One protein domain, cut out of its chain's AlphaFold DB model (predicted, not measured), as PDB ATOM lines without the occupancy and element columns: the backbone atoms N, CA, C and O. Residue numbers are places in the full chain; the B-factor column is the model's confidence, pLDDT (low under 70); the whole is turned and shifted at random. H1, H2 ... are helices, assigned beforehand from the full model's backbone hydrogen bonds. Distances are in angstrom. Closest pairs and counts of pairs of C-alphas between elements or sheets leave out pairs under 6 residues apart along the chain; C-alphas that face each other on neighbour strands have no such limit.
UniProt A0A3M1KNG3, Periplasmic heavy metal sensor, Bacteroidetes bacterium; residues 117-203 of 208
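Overview. This is residues 117 to 203 of the 208 residues of the protein "Periplasmic heavy metal sensor" of Bacteroidetes bacterium (UniProt A0A3M1KNG3). A long helical hairpin, H2 and H3 side by side, makes the longest axis; of two shorter helices, H1 packs on H2, and H4, which follows H3 after a tight link at the end of the hairpin away from its turn, touches H1 but is only close to H3. H1 crosses H2 steeply, and its last residues, 127 to 131, meet H4 near H4's beginning, so that H1 and H4 make a V; the far part of H4 with the last residue, residues 197 to 203, sticks out. The printed part has 87 residues with four named helices, in the order H1, H2, H3, H4, and no named strand; its class is all helix. It is compact, with a radius of gyration of the C-alphas of 13.7 A, and spans 40 by 26 by 22 A, only just elongated.

Arrangement. The longest helix, H2, residues 135 to 157, touches H3, residues 163 to 184, and the two form a helical hairpin. They run opposite ways at a shallow tilt of 12 degrees, and their closest C-alphas, those of Met 152 and Met 170, are 6.7 A apart. H1, residues 117 to 131, also touches H2, opposite ways at a steep tilt of 47 degrees; the closest C-alphas, those of Val 120 and Leu 145, are 6.1 A apart. With residues 127 to 131 alone, H1 touches residues 189 to 193 of H4, which is residues 187 to 202. There the closest C-alphas, those of Leu 131 and Gln 189, are 5.6 A apart, and the two helices run opposite ways at a steep tilt of 64 degrees. H3 and H4 are close but not clearly touching: their closest C-alphas, those of Lys 182 and Tyr 190, are 6.3 A apart. H1 and H3 are apart, and H2 and H4 are apart. The packing of the helices is mostly crossed, but only just: of 3 pairs that touch, 1 is at a shallow tilt. In H1 and H4 every O i to N i+4 pair is within hydrogen-bond range; in H2 it is 18 of 19 and in H3 17 of 18.

Along the chain. H2 is 32.9 A long from C-alpha 135 at (99.239, 143.707, 170.819) to C-alpha 157 at (105.794, 168.219, 149.903). H3 is 31.4 A long from C-alpha 163 to C-alpha 184. H1 begins at C-alpha 117, at (108.267, 153.008, 159.265), and is 20.6 A long. H4 ends at C-alpha 202, at (104.959, 172.421, 176.853), and is 22.6 A long.

Size, cuts and confidence. The two C-alphas farthest apart are those of Ser 134 and Gly 161, at 40.3 A. The printed part has no cut, and the links from H1 to H2, H2 to H3 and H3 to H4 are tight. Residues 197 to 203, of which 197 to 202 belong to H4, stand free. The mean pLDDT of the printed part is 91.0, and no printed residue is under 70.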
ATOM      1  N   GLU A 117     108.579 154.240 158.526       88.56
ATOM      2  CA  GLU A 117     108.267 153.008 159.265       88.56
ATOM      3  C   GLU A 117     108.921 153.016 160.654       88.56
ATOM      4  O   GLU A 117     108.223 152.973 161.663       88.56
ATOM      5  N   GLU A 118     110.233 153.255 160.731       89.69
ATOM      6  CA  GLU A 118     110.985 153.363 161.992       89.69
ATOM      7  C   GLU A 118     110.424 154.457 162.933       89.69
ATOM      8  O   GLU A 118     110.493 154.355 164.164       89.69
ATOM      9  N   ARG A 119     109.858 155.540 162.369       88.50
ATOM     10  CA  ARG A 119     109.163 156.583 163.151       88.50
ATOM     11  C   ARG A 119     107.866 156.070 163.749       88.50
ATOM     12  O   ARG A 119     107.551 156.458 164.876       88.50
ATOM     13  N   VAL A 120     107.113 155.263 163.000       91.31
ATOM     14  CA  VAL A 120     105.893 154.633 163.501       91.31
ATOM     15  C   VAL A 120     106.246 153.627 164.578       91.31
ATOM     16  O   VAL A 120     105.742 153.793 165.682       91.31
ATOM     17  N   GLU A 121     107.153 152.681 164.327       91.94
ATOM     18  CA  GLU A 121     107.578 151.671 165.307       91.94
ATOM     19  C   GLU A 121     107.958 152.312 166.647       91.94
ATOM     20  O   GLU A 121     107.393 151.985 167.690       91.94
ATOM     21  N   ARG A 122     108.842 153.320 166.620       91.62
ATOM     22  CA  ARG A 122     109.234 154.078 167.816       91.62
ATOM     23  C   ARG A 122     108.042 154.769 168.486       91.62
ATOM     24  O   ARG A 122     108.006 154.883 169.712       91.62
ATOM     25  N   GLN A 123     107.091 155.296 167.718       90.19
ATOM     26  CA  GLN A 123     105.909 155.950 168.279       90.19
ATOM     27  C   GLN A 123     104.919 154.939 168.878       90.19
ATOM     28  O   GLN A 123     104.367 155.230 169.941       90.19
ATOM     29  N   VAL A 124     104.736 153.775 168.249       93.06
ATOM     30  CA  VAL A 124     103.933 152.654 168.751       93.06
ATOM     31  C   VAL A 124     104.547 152.133 170.041       93.06
ATOM     32  O   VAL A 124     103.855 152.146 171.048       93.06
ATOM     33  N   GLN A 125     105.846 151.811 170.067       92.69
ATOM     34  CA  GLN A 125     106.578 151.396 171.274       92.69
ATOM     35  C   GLN A 125     106.353 152.380 172.434       92.69
ATOM     36  O   GLN A 125     105.847 151.997 173.485       92.69
ATOM     37  N   LEU A 126     106.586 153.681 172.214       90.94
ATOM     38  CA  LEU A 126     106.349 154.710 173.236       90.94
ATOM     39  C   LEU A 126     104.881 154.804 173.689       90.94
ATOM     40  O   LEU A 126     104.621 155.202 174.827       90.94
ATOM     41  N   MET A 127     103.912 154.513 172.818       90.00
ATOM     42  CA  MET A 127     102.491 154.469 173.184       90.00
ATOM     43  C   MET A 127     102.146 153.185 173.948       90.00
ATOM     44  O   MET A 127     101.439 153.270 174.949       90.00
ATOM     45  N   THR A 128     102.691 152.037 173.556       91.94
ATOM     46  CA  THR A 128     102.563 150.756 174.259       91.94
ATOM     47  C   THR A 128     103.136 150.850 175.670       91.94
ATOM     48  O   THR A 128     102.409 150.572 176.621       91.94
ATOM     49  N   ASP A 129     104.359 151.362 175.830       91.25
ATOM     50  CA  ASP A 129     105.024 151.528 177.131       91.25
ATOM     51  C   ASP A 129     104.262 152.474 178.075       91.25
ATOM     52  O   ASP A 129     104.199 152.253 179.284       91.25
ATOM     53  N   SER A 130     103.688 153.560 177.540       89.44
ATOM     54  CA  SER A 130     103.061 154.612 178.354       89.44
ATOM     55  C   SER A 130     101.559 154.431 178.597       89.44
ATOM     56  O   SER A 130     101.023 155.016 179.543       89.44
ATOM     57  N   LEU A 131     100.875 153.635 177.769       90.75
ATOM     58  CA  LEU A 131      99.431 153.379 177.855       90.75
ATOM     59  C   LEU A 131      99.084 151.916 178.178       90.75
ATOM     60  O   LEU A 131      97.902 151.630 178.379       90.75
ATOM     61  N   ALA A 132     100.081 151.023 178.227       91.50
ATOM     62  CA  ALA A 132      99.917 149.571 178.323       91.50
ATOM     63  C   ALA A 132      98.937 149.042 177.258       91.50
ATOM     64  O   ALA A 132      97.863 148.526 177.570       91.50
ATOM     65  N   LEU A 133      99.277 149.254 175.981       90.62
ATOM     66  CA  LEU A 133      98.469 148.766 174.858       90.62
ATOM     67  C   LEU A 133      98.573 147.241 174.735       90.62
ATOM     68  O   LEU A 133      99.648 146.672 174.903       90.62
ATOM     69  N   SER A 134      97.463 146.593 174.381       92.88
ATOM     70  CA  SER A 134      97.490 145.198 173.925       92.88
ATOM     71  C   SER A 134      98.073 145.095 172.510       92.88
ATOM     72  O   SER A 134      97.959 146.037 171.726       92.88
ATOM     73  N   GLU A 135      98.641 143.944 172.147       90.38
ATOM     74  CA  GLU A 135      99.239 143.707 170.819       90.38
ATOM     75  C   GLU A 135      98.249 143.997 169.673       90.38
ATOM     76  O   GLU A 135      98.569 144.714 168.725       90.38
ATOM     77  N   ALA A 136      96.996 143.551 169.817       89.50
ATOM     78  CA  ALA A 136      95.925 143.795 168.847       89.50
ATOM     79  C   ALA A 136      95.468 145.270 168.765       89.50
ATOM     80  O   ALA A 136      94.871 145.675 167.766       89.50
ATOM     81  N   GLN A 137      95.716 146.084 169.800       89.19
ATOM     82  CA  GLN A 137      95.547 147.540 169.725       89.19
ATOM     83  C   GLN A 137      96.781 148.211 169.117       89.19
ATOM     84  O   GLN A 137      96.621 149.147 168.338       89.19
ATOM     85  N   ALA A 138      97.988 147.738 169.441       92.19
ATOM     86  CA  ALA A 138      99.238 148.276 168.915       92.19
ATOM     87  C   ALA A 138      99.288 148.184 167.381       92.19
ATOM     88  O   ALA A 138      99.534 149.202 166.744       92.19
ATOM     89  N   GLN A 139      98.921 147.036 166.797       93.50
ATOM     90  CA  GLN A 139      98.829 146.850 165.337       93.50
ATOM     91  C   GLN A 139      97.851 147.838 164.670       93.50
ATOM     92  O   GLN A 139      98.179 148.488 163.684       93.50
ATOM     93  N   LYS A 140      96.657 148.041 165.244       92.62
ATOM     94  CA  LYS A 140      95.680 149.008 164.703       92.62
ATOM     95  C   LYS A 140      96.152 150.456 164.834       92.62
ATOM     96  O   LYS A 140      95.873 151.288 163.976       92.62
ATOM     97  N   VAL A 141      96.857 150.773 165.922       93.00
ATOM     98  CA  VAL A 141      97.487 152.085 166.111       93.00
ATOM     99  C   VAL A 141      98.609 152.283 165.089       93.00
ATOM    100  O   VAL A 141      98.705 153.365 164.522       93.00
ATOM    101  N   GLU A 142      99.412 151.261 164.809       93.88
ATOM    102  CA  GLU A 142     100.477 151.271 163.802       93.88
ATOM    103  C   GLU A 142      99.949 151.600 162.397       93.88
ATOM    104  O   GLU A 142     100.419 152.561 161.785       93.88
ATOM    105  N   GLU A 143      98.903 150.905 161.935       93.88
ATOM    106  CA  GLU A 143      98.226 151.176 160.655       93.88
ATOM    107  C   GLU A 143      97.737 152.635 160.547       93.88
ATOM    108  O   GLU A 143      98.004 153.332 159.560       93.88
ATOM    109  N   VAL A 144      97.066 153.133 161.594       94.44
ATOM    110  CA  VAL A 144      96.589 154.526 161.677       94.44
ATOM    111  C   VAL A 144      97.761 155.514 161.650       94.44
ATOM    112  O   VAL A 144      97.695 156.552 160.985       94.44
ATOM    113  N   LEU A 145      98.858 155.219 162.350       93.50
ATOM    114  CA  LEU A 145     100.042 156.074 162.368       93.50
ATOM    115  C   LEU A 145     100.762 156.103 161.011       93.50
ATOM    116  O   LEU A 145     101.106 157.199 160.570       93.50
ATOM    117  N   LEU A 146     100.928 154.964 160.327       94.19
ATOM    118  CA  LEU A 146     101.514 154.878 158.978       94.19
ATOM    119  C   LEU A 146     100.753 155.763 157.985       94.19
ATOM    120  O   LEU A 146     101.343 156.664 157.378       94.19
ATOM    121  N   LYS A 147      99.428 155.580 157.898       94.06
ATOM    122  CA  LYS A 147      98.522 156.389 157.064       94.06
ATOM    123  C   LYS A 147      98.727 157.888 157.295       94.06
ATOM    124  O   LYS A 147      98.965 158.644 156.352       94.06
ATOM    125  N   TYR A 148      98.686 158.329 158.553       93.62
ATOM    126  CA  TYR A 148      98.785 159.753 158.869       93.62
ATOM    127  C   TYR A 148     100.196 160.336 158.766       93.62
ATOM    128  O   TYR A 148     100.322 161.533 158.504       93.62
ATOM    129  N   ILE A 149     101.259 159.541 158.922       92.00
ATOM    130  CA  ILE A 149     102.615 160.001 158.590       92.00
ATOM    131  C   ILE A 149     102.736 160.231 157.079       92.00
ATOM    132  O   ILE A 149     103.273 161.271 156.697       92.00
ATOM    133  N   GLY A 150     102.161 159.353 156.248       91.62
ATOM    134  CA  GLY A 150     102.048 159.552 154.800       91.62
ATOM    135  C   GLY A 150     101.306 160.844 154.440       91.62
ATOM    136  O   GLY A 150     101.864 161.696 153.750       91.62
ATOM    137  N   GLU A 151     100.102 161.061 154.987       92.69
ATOM    138  CA  GLU A 151      99.340 162.307 154.777       92.69
ATOM    139  C   GLU A 151     100.127 163.559 155.215       92.69
ATOM    140  O   GLU A 151     100.155 164.565 154.506       92.69
ATOM    141  N   MET A 152     100.808 163.515 156.369       92.19
ATOM    142  CA  MET A 152     101.652 164.627 156.821       92.19
ATOM    143  C   MET A 152     102.914 164.809 155.965       92.19
ATOM    144  O   MET A 152     103.474 165.904 155.945       92.19
ATOM    145  N   GLN A 153     103.437 163.770 155.322       90.62
ATOM    146  CA  GLN A 153     104.574 163.912 154.417       90.62
ATOM    147  C   GLN A 153     104.124 164.573 153.111       90.62
ATOM    148  O   GLN A 153     104.637 165.645 152.788       90.62
ATOM    149  N   ALA A 154     103.086 164.032 152.469       91.69
ATOM    150  CA  ALA A 154     102.499 164.591 151.254       91.69
ATOM    151  C   ALA A 154     102.106 166.069 151.428       91.69
ATOM    152  O   ALA A 154     102.479 166.900 150.609       91.69
ATOM    153  N   ALA A 155     101.461 166.432 152.545       91.94
ATOM    154  CA  ALA A 155     101.083 167.822 152.821       91.94
ATOM    155  C   ALA A 155     102.282 168.783 152.980       91.94
ATOM    156  O   ALA A 155     102.143 169.972 152.710       91.94
ATOM    157  N   ARG A 156     103.460 168.306 153.418       89.62
ATOM    158  CA  ARG A 156     104.689 169.131 153.444       89.62
ATOM    159  C   ARG A 156     105.285 169.295 152.057       89.62
ATOM    160  O   ARG A 156     105.793 170.366 151.751       89.62
ATOM    161  N   GLU A 157     105.255 168.234 151.262       89.94
ATOM    162  CA  GLU A 157     105.794 168.219 149.903       89.94
ATOM    163  C   GLU A 157     104.935 169.085 148.966       89.94
ATOM    164  O   GLU A 157     105.481 169.848 148.178       89.94
ATOM    165  N   SER A 158     103.607 169.075 149.133       89.44
ATOM    166  CA  SER A 158     102.655 169.868 148.339       89.44
ATOM    167  C   SER A 158     102.470 171.323 148.793       89.44
ATOM    168  O   SER A 158     101.645 172.030 148.226       89.44
ATOM    169  N   SER A 159     103.131 171.762 149.870       86.50
ATOM    170  CA  SER A 159     102.888 173.087 150.470       86.50
ATOM    171  C   SER A 159     103.631 174.225 149.761       86.50
ATOM    172  O   SER A 159     103.271 175.382 149.964       86.50
ATOM    173  N   GLU A 160     104.677 173.920 148.982       85.50
ATOM    174  CA  GLU A 160     105.500 174.870 148.200       85.50
ATOM    175  C   GLU A 160     106.032 176.113 148.962       85.50
ATOM    176  O   GLU A 160     106.568 177.043 148.364       85.50
ATOM    177  N   GLY A 161     105.966 176.115 150.300       83.88
ATOM    178  CA  GLY A 161     106.382 177.232 151.154       83.88
ATOM    179  C   GLY A 161     105.240 178.044 151.777       83.88
ATOM    180  O   GLY A 161     105.528 178.945 152.566       83.88
ATOM    181  N   ASP A 162     103.969 177.723 151.509       91.88
ATOM    182  CA  ASP A 162     102.836 178.286 152.255       91.88
ATOM    183  C   ASP A 162     102.765 177.671 153.663       91.88
ATOM    184  O   ASP A 162     102.181 176.609 153.903       91.88
ATOM    185  N   TRP A 163     103.390 178.364 154.614       88.94
ATOM    186  CA  TRP A 163     103.447 177.965 156.016       88.94
ATOM    187  C   TRP A 163     102.108 178.068 156.750       88.94
ATOM    188  O   TRP A 163     101.944 177.397 157.774       88.94
ATOM    189  N   GLU A 164     101.171 178.896 156.283       91.25
ATOM    190  CA  GLU A 164      99.884 179.102 156.948       91.25
ATOM    191  C   GLU A 164      98.906 177.996 156.541       91.25
ATOM    192  O   GLU A 164      98.445 177.252 157.414       91.25
ATOM    193  N   ALA A 165      98.738 177.745 155.239       90.44
ATOM    194  CA  ALA A 165      97.977 176.595 154.747       90.44
ATOM    195  C   ALA A 165      98.571 175.258 155.235       90.44
ATOM    196  O   ALA A 165      97.835 174.354 155.654       90.44
ATOM    197  N   LEU A 166      99.905 175.126 155.294       93.19
ATOM    198  CA  LEU A 166     100.553 173.950 155.887       93.19
ATOM    199  C   LEU A 166     100.220 173.788 157.375       93.19
ATOM    200  O   LEU A 166     100.058 172.673 157.870       93.19
ATOM    201  N   ARG A 167     100.122 174.886 158.129       92.50
ATOM    202  CA  ARG A 167      99.792 174.842 159.559       92.50
ATOM    203  C   ARG A 167      98.348 174.406 159.789       92.50
ATOM    204  O   ARG A 167      98.100 173.658 160.742       92.50
ATOM    205  N   GLU A 168      97.421 174.844 158.944       93.50
ATOM    206  CA  GLU A 168      96.010 174.459 159.016       93.50
ATOM    207  C   GLU A 168      95.786 173.005 158.594       93.50
ATOM    208  O   GLU A 168      95.216 172.230 159.365       93.50
ATOM    209  N   THR A 169      96.335 172.585 157.451       93.62
ATOM    210  CA  THR A 169      96.289 171.180 157.004       93.62
ATOM    211  C   THR A 169      96.908 170.242 158.047       93.62
ATOM    212  O   THR A 169      96.288 169.254 158.439       93.62
ATOM    213  N   MET A 170      98.064 170.594 158.624       93.12
ATOM    214  CA  MET A 170      98.681 169.851 159.733       93.12
ATOM    215  C   MET A 170      97.819 169.793 160.995       93.12
ATOM    216  O   MET A 170      97.882 168.807 161.735       93.12
ATOM    217  N   ARG A 171      97.037 170.838 161.291       92.81
ATOM    218  CA  ARG A 171      96.087 170.830 162.411       92.81
ATOM    219  C   ARG A 171      94.936 169.864 162.119       92.81
ATOM    220  O   ARG A 171      94.649 169.038 162.983       92.81
ATOM    221  N   ALA A 172      94.364 169.915 160.917       94.88
ATOM    222  CA  ALA A 172      93.265 169.048 160.495       94.88
ATOM    223  C   ALA A 172      93.669 167.563 160.447       94.88
ATOM    224  O   ALA A 172      92.954 166.717 160.981       94.88
ATOM    225  N   ILE A 173      94.846 167.235 159.892       94.81
ATOM    226  CA  ILE A 173      95.383 165.859 159.880       94.81
ATOM    227  C   ILE A 173      95.530 165.329 161.316       94.81
ATOM    228  O   ILE A 173      95.083 164.226 161.622       94.81
ATOM    229  N   ARG A 174      96.080 166.136 162.237       92.31
ATOM    230  CA  ARG A 174      96.204 165.755 163.658       92.31
ATOM    231  C   ARG A 174      94.858 165.617 164.368       92.31
ATOM    232  O   ARG A 174      94.780 164.866 165.329       92.31
ATOM    233  N   GLN A 175      93.823 166.351 163.965       93.75
ATOM    234  CA  GLN A 175      92.483 166.196 164.543       93.75
ATOM    235  C   GLN A 175      91.863 164.864 164.115       93.75
ATOM    236  O   GLN A 175      91.519 164.077 164.993       93.75
ATOM    237  N   ARG A 176      91.863 164.557 162.809       94.62
ATOM    238  CA  ARG A 176      91.388 163.266 162.279       94.62
ATOM    239  C   ARG A 176      92.143 162.077 162.895       94.62
ATOM    240  O   ARG A 176      91.523 161.137 163.377       94.62
ATOM    241  N   GLN A 177      93.471 162.179 163.013       93.50
ATOM    242  CA  GLN A 177      94.297 161.187 163.715       93.50
ATOM    243  C   GLN A 177      93.872 160.974 165.175       93.50
ATOM    244  O   GLN A 177      93.831 159.840 165.643       93.50
ATOM    245  N   ASN A 178      93.544 162.038 165.911       91.62
ATOM    246  CA  ASN A 178      93.116 161.910 167.306       91.62
ATOM    247  C   ASN A 178      91.721 161.292 167.439       91.62
ATOM    248  O   ASN A 178      91.445 160.652 168.449       91.62
ATOM    249  N   GLU A 179      90.849 161.498 166.454       93.56
ATOM    250  CA  GLU A 179      89.514 160.902 166.401       93.56
ATOM    251  C   GLU A 179      89.603 159.398 166.111       93.56
ATOM    252  O   GLU A 179      89.027 158.617 166.867       93.56
ATOM    253  N   GLU A 180      90.410 158.978 165.128       92.38
ATOM    254  CA  GLU A 180      90.694 157.554 164.866       92.38
ATOM    255  C   GLU A 180      91.399 156.880 166.062       92.38
ATOM    256  O   GLU A 180      91.029 155.781 166.463       92.38
ATOM    257  N   LEU A 181      92.351 157.546 166.728       91.12
ATOM    258  CA  LEU A 181      92.959 156.998 167.948       91.12
ATOM    259  C   LEU A 181      91.969 156.909 169.124       91.12
ATOM    260  O   LEU A 181      92.083 156.003 169.948       91.12
ATOM    261  N   LYS A 182      90.982 157.810 169.217       91.88
ATOM    262  CA  LYS A 182      89.968 157.791 170.285       91.88
ATOM    263  C   LYS A 182      88.987 156.618 170.152       91.88
ATOM    264  O   LYS A 182      88.433 156.206 171.165       91.88
ATOM    265  N   THR A 183      88.760 156.077 168.953       92.50
ATOM    266  CA  THR A 183      87.906 154.886 168.775       92.50
ATOM    267  C   THR A 183      88.642 153.573 169.067       92.50
ATOM    268  O   THR A 183      87.995 152.582 169.395       92.50
ATOM    269  N   LEU A 184      89.980 153.564 168.990       90.25
ATOM    270  CA  LEU A 184      90.832 152.396 169.267       90.25
ATOM    271  C   LEU A 184      91.289 152.282 170.736       90.25
ATOM    272  O   LEU A 184      91.570 151.180 171.221       90.25
ATOM    273  N   LEU A 185      91.402 153.413 171.434       90.44
ATOM    274  CA  LEU A 185      91.860 153.509 172.824       90.44
ATOM    275  C   LEU A 185      90.686 153.558 173.809       90.44
ATOM    276  O   LEU A 185      89.628 154.108 173.509       90.44
ATOM    277  N   THR A 186      90.885 153.060 175.033       93.06
ATOM    278  CA  THR A 186      89.914 153.294 176.116       93.06
ATOM    279  C   THR A 186      89.936 154.760 176.565       93.06
ATOM    280  O   THR A 186      90.918 155.477 176.351       93.06
ATOM    281  N   ALA A 187      88.871 155.222 177.230       90.81
ATOM    282  CA  ALA A 187      88.782 156.603 177.719       90.81
ATOM    283  C   ALA A 187      89.977 156.991 178.617       90.81
ATOM    284  O   ALA A 187      90.593 158.035 178.408       90.81
ATOM    285  N   GLU A 188      90.371 156.112 179.544       89.38
ATOM    286  CA  GLU A 188      91.519 156.326 180.437       89.38
ATOM    287  C   GLU A 188      92.860 156.379 179.686       89.38
ATOM    288  O   GLU A 188      93.713 157.223 179.975       89.38
ATOM    289  N   GLN A 189      93.057 155.496 178.697       90.94
ATOM    290  CA  GLN A 189      94.246 155.515 177.838       90.94
ATOM    291  C   GLN A 189      94.305 156.811 177.019       90.94
ATOM    292  O   GLN A 189      95.365 157.429 176.905       90.94
ATOM    293  N   TYR A 190      93.167 157.273 176.501       91.88
ATOM    294  CA  TYR A 190      93.081 158.510 175.732       91.88
ATOM    295  C   TYR A 190      93.378 159.759 176.585       91.88
ATOM    296  O   TYR A 190      94.105 160.647 176.134       91.88
ATOM    297  N   GLU A 191      92.916 159.831 177.839       92.44
ATOM    298  CA  GLU A 191      93.258 160.939 178.747       92.44
ATOM    299  C   GLU A 191      94.745 160.971 179.135       92.44
ATOM    300  O   GLU A 191      95.368 162.046 179.142       92.44
ATOM    301  N   LYS A 192      95.347 159.800 179.398       91.94
ATOM    302  CA  LYS A 192      96.801 159.664 179.596       91.94
ATOM    303  C   LYS A 192      97.556 160.150 178.359       91.94
ATOM    304  O   LYS A 192      98.429 161.014 178.471       91.94
ATOM    305  N   TRP A 193      97.159 159.690 177.173       90.38
ATOM    306  CA  TRP A 193      97.750 160.091 175.897       90.38
ATOM    307  C   TRP A 193      97.648 161.606 175.653       90.38
ATOM    308  O   TRP A 193      98.651 162.253 175.337       90.38
ATOM    309  N   GLN A 194      96.482 162.220 175.890       90.38
ATOM    310  CA  GLN A 194      96.329 163.675 175.802       90.38
ATOM    311  C   GLN A 194      97.247 164.420 176.779       90.38
ATOM    312  O   GLN A 194      97.787 165.480 176.451       90.38
ATOM    313  N   THR A 195      97.429 163.893 177.989       91.69
ATOM    314  CA  THR A 195      98.302 164.497 179.001       91.69
ATOM    315  C   THR A 195      99.765 164.443 178.569       91.69
ATOM    316  O   THR A 195     100.446 165.470 178.617       91.69
ATOM    317  N   LEU A 196     100.219 163.309 178.031       88.88
ATOM    318  CA  LEU A 196     101.551 163.156 177.435       88.88
ATOM    319  C   LEU A 196     101.758 164.111 176.247       88.88
ATOM    320  O   LEU A 196     102.801 164.760 176.148       88.88
ATOM    321  N   GLN A 197     100.750 164.288 175.385       87.81
ATOM    322  CA  GLN A 197     100.777 165.274 174.295       87.81
ATOM    323  C   GLN A 197     100.890 166.716 174.813       87.81
ATOM    324  O   GLN A 197     101.705 167.492 174.308       87.81
ATOM    325  N   ARG A 198     100.122 167.089 175.847       88.88
ATOM    326  CA  ARG A 198     100.208 168.415 176.490       88.88
ATOM    327  C   ARG A 198     101.594 168.658 177.092       88.88
ATOM    328  O   ARG A 198     102.161 169.727 176.876       88.88
ATOM    329  N   GLN A 199     102.165 167.677 177.791       88.00
ATOM    330  CA  GLN A 199     103.523 167.758 178.343       88.00
ATOM    331  C   GLN A 199     104.578 167.903 177.236       88.00
ATOM    332  O   GLN A 199     105.429 168.790 177.308       88.00
ATOM    333  N   ARG A 200     104.484 167.099 176.167       84.06
ATOM    334  CA  ARG A 200     105.405 167.149 175.019       84.06
ATOM    335  C   ARG A 200     105.350 168.494 174.281       84.06
ATOM    336  O   ARG A 200     106.392 168.970 173.853       84.06
ATOM    337  N   ARG A 201     104.173 169.133 174.194       82.38
ATOM    338  CA  ARG A 201     103.995 170.494 173.636       82.38
ATOM    339  C   ARG A 201     104.502 171.618 174.545       82.38
ATOM    340  O   ARG A 201     104.897 172.657 174.035       82.38
ATOM    341  N   ARG A 202     104.450 171.440 175.871       83.25
ATOM    342  CA  ARG A 202     104.959 172.421 176.853       83.25
ATOM    343  C   ARG A 202     106.479 172.405 176.976       83.25
ATOM    344  O   ARG A 202     107.055 173.392 177.421       83.25
ATOM    345  N   ARG A 203     107.131 171.300 176.610       79.56
ATOM    346  CA  ARG A 203     108.589 171.234 176.552       79.56
ATOM    347  C   ARG A 203     109.065 172.154 175.416       79.56
ATOM    348  O   ARG A 203     108.671 171.908 174.276       79.56
TER     349      ARG A 203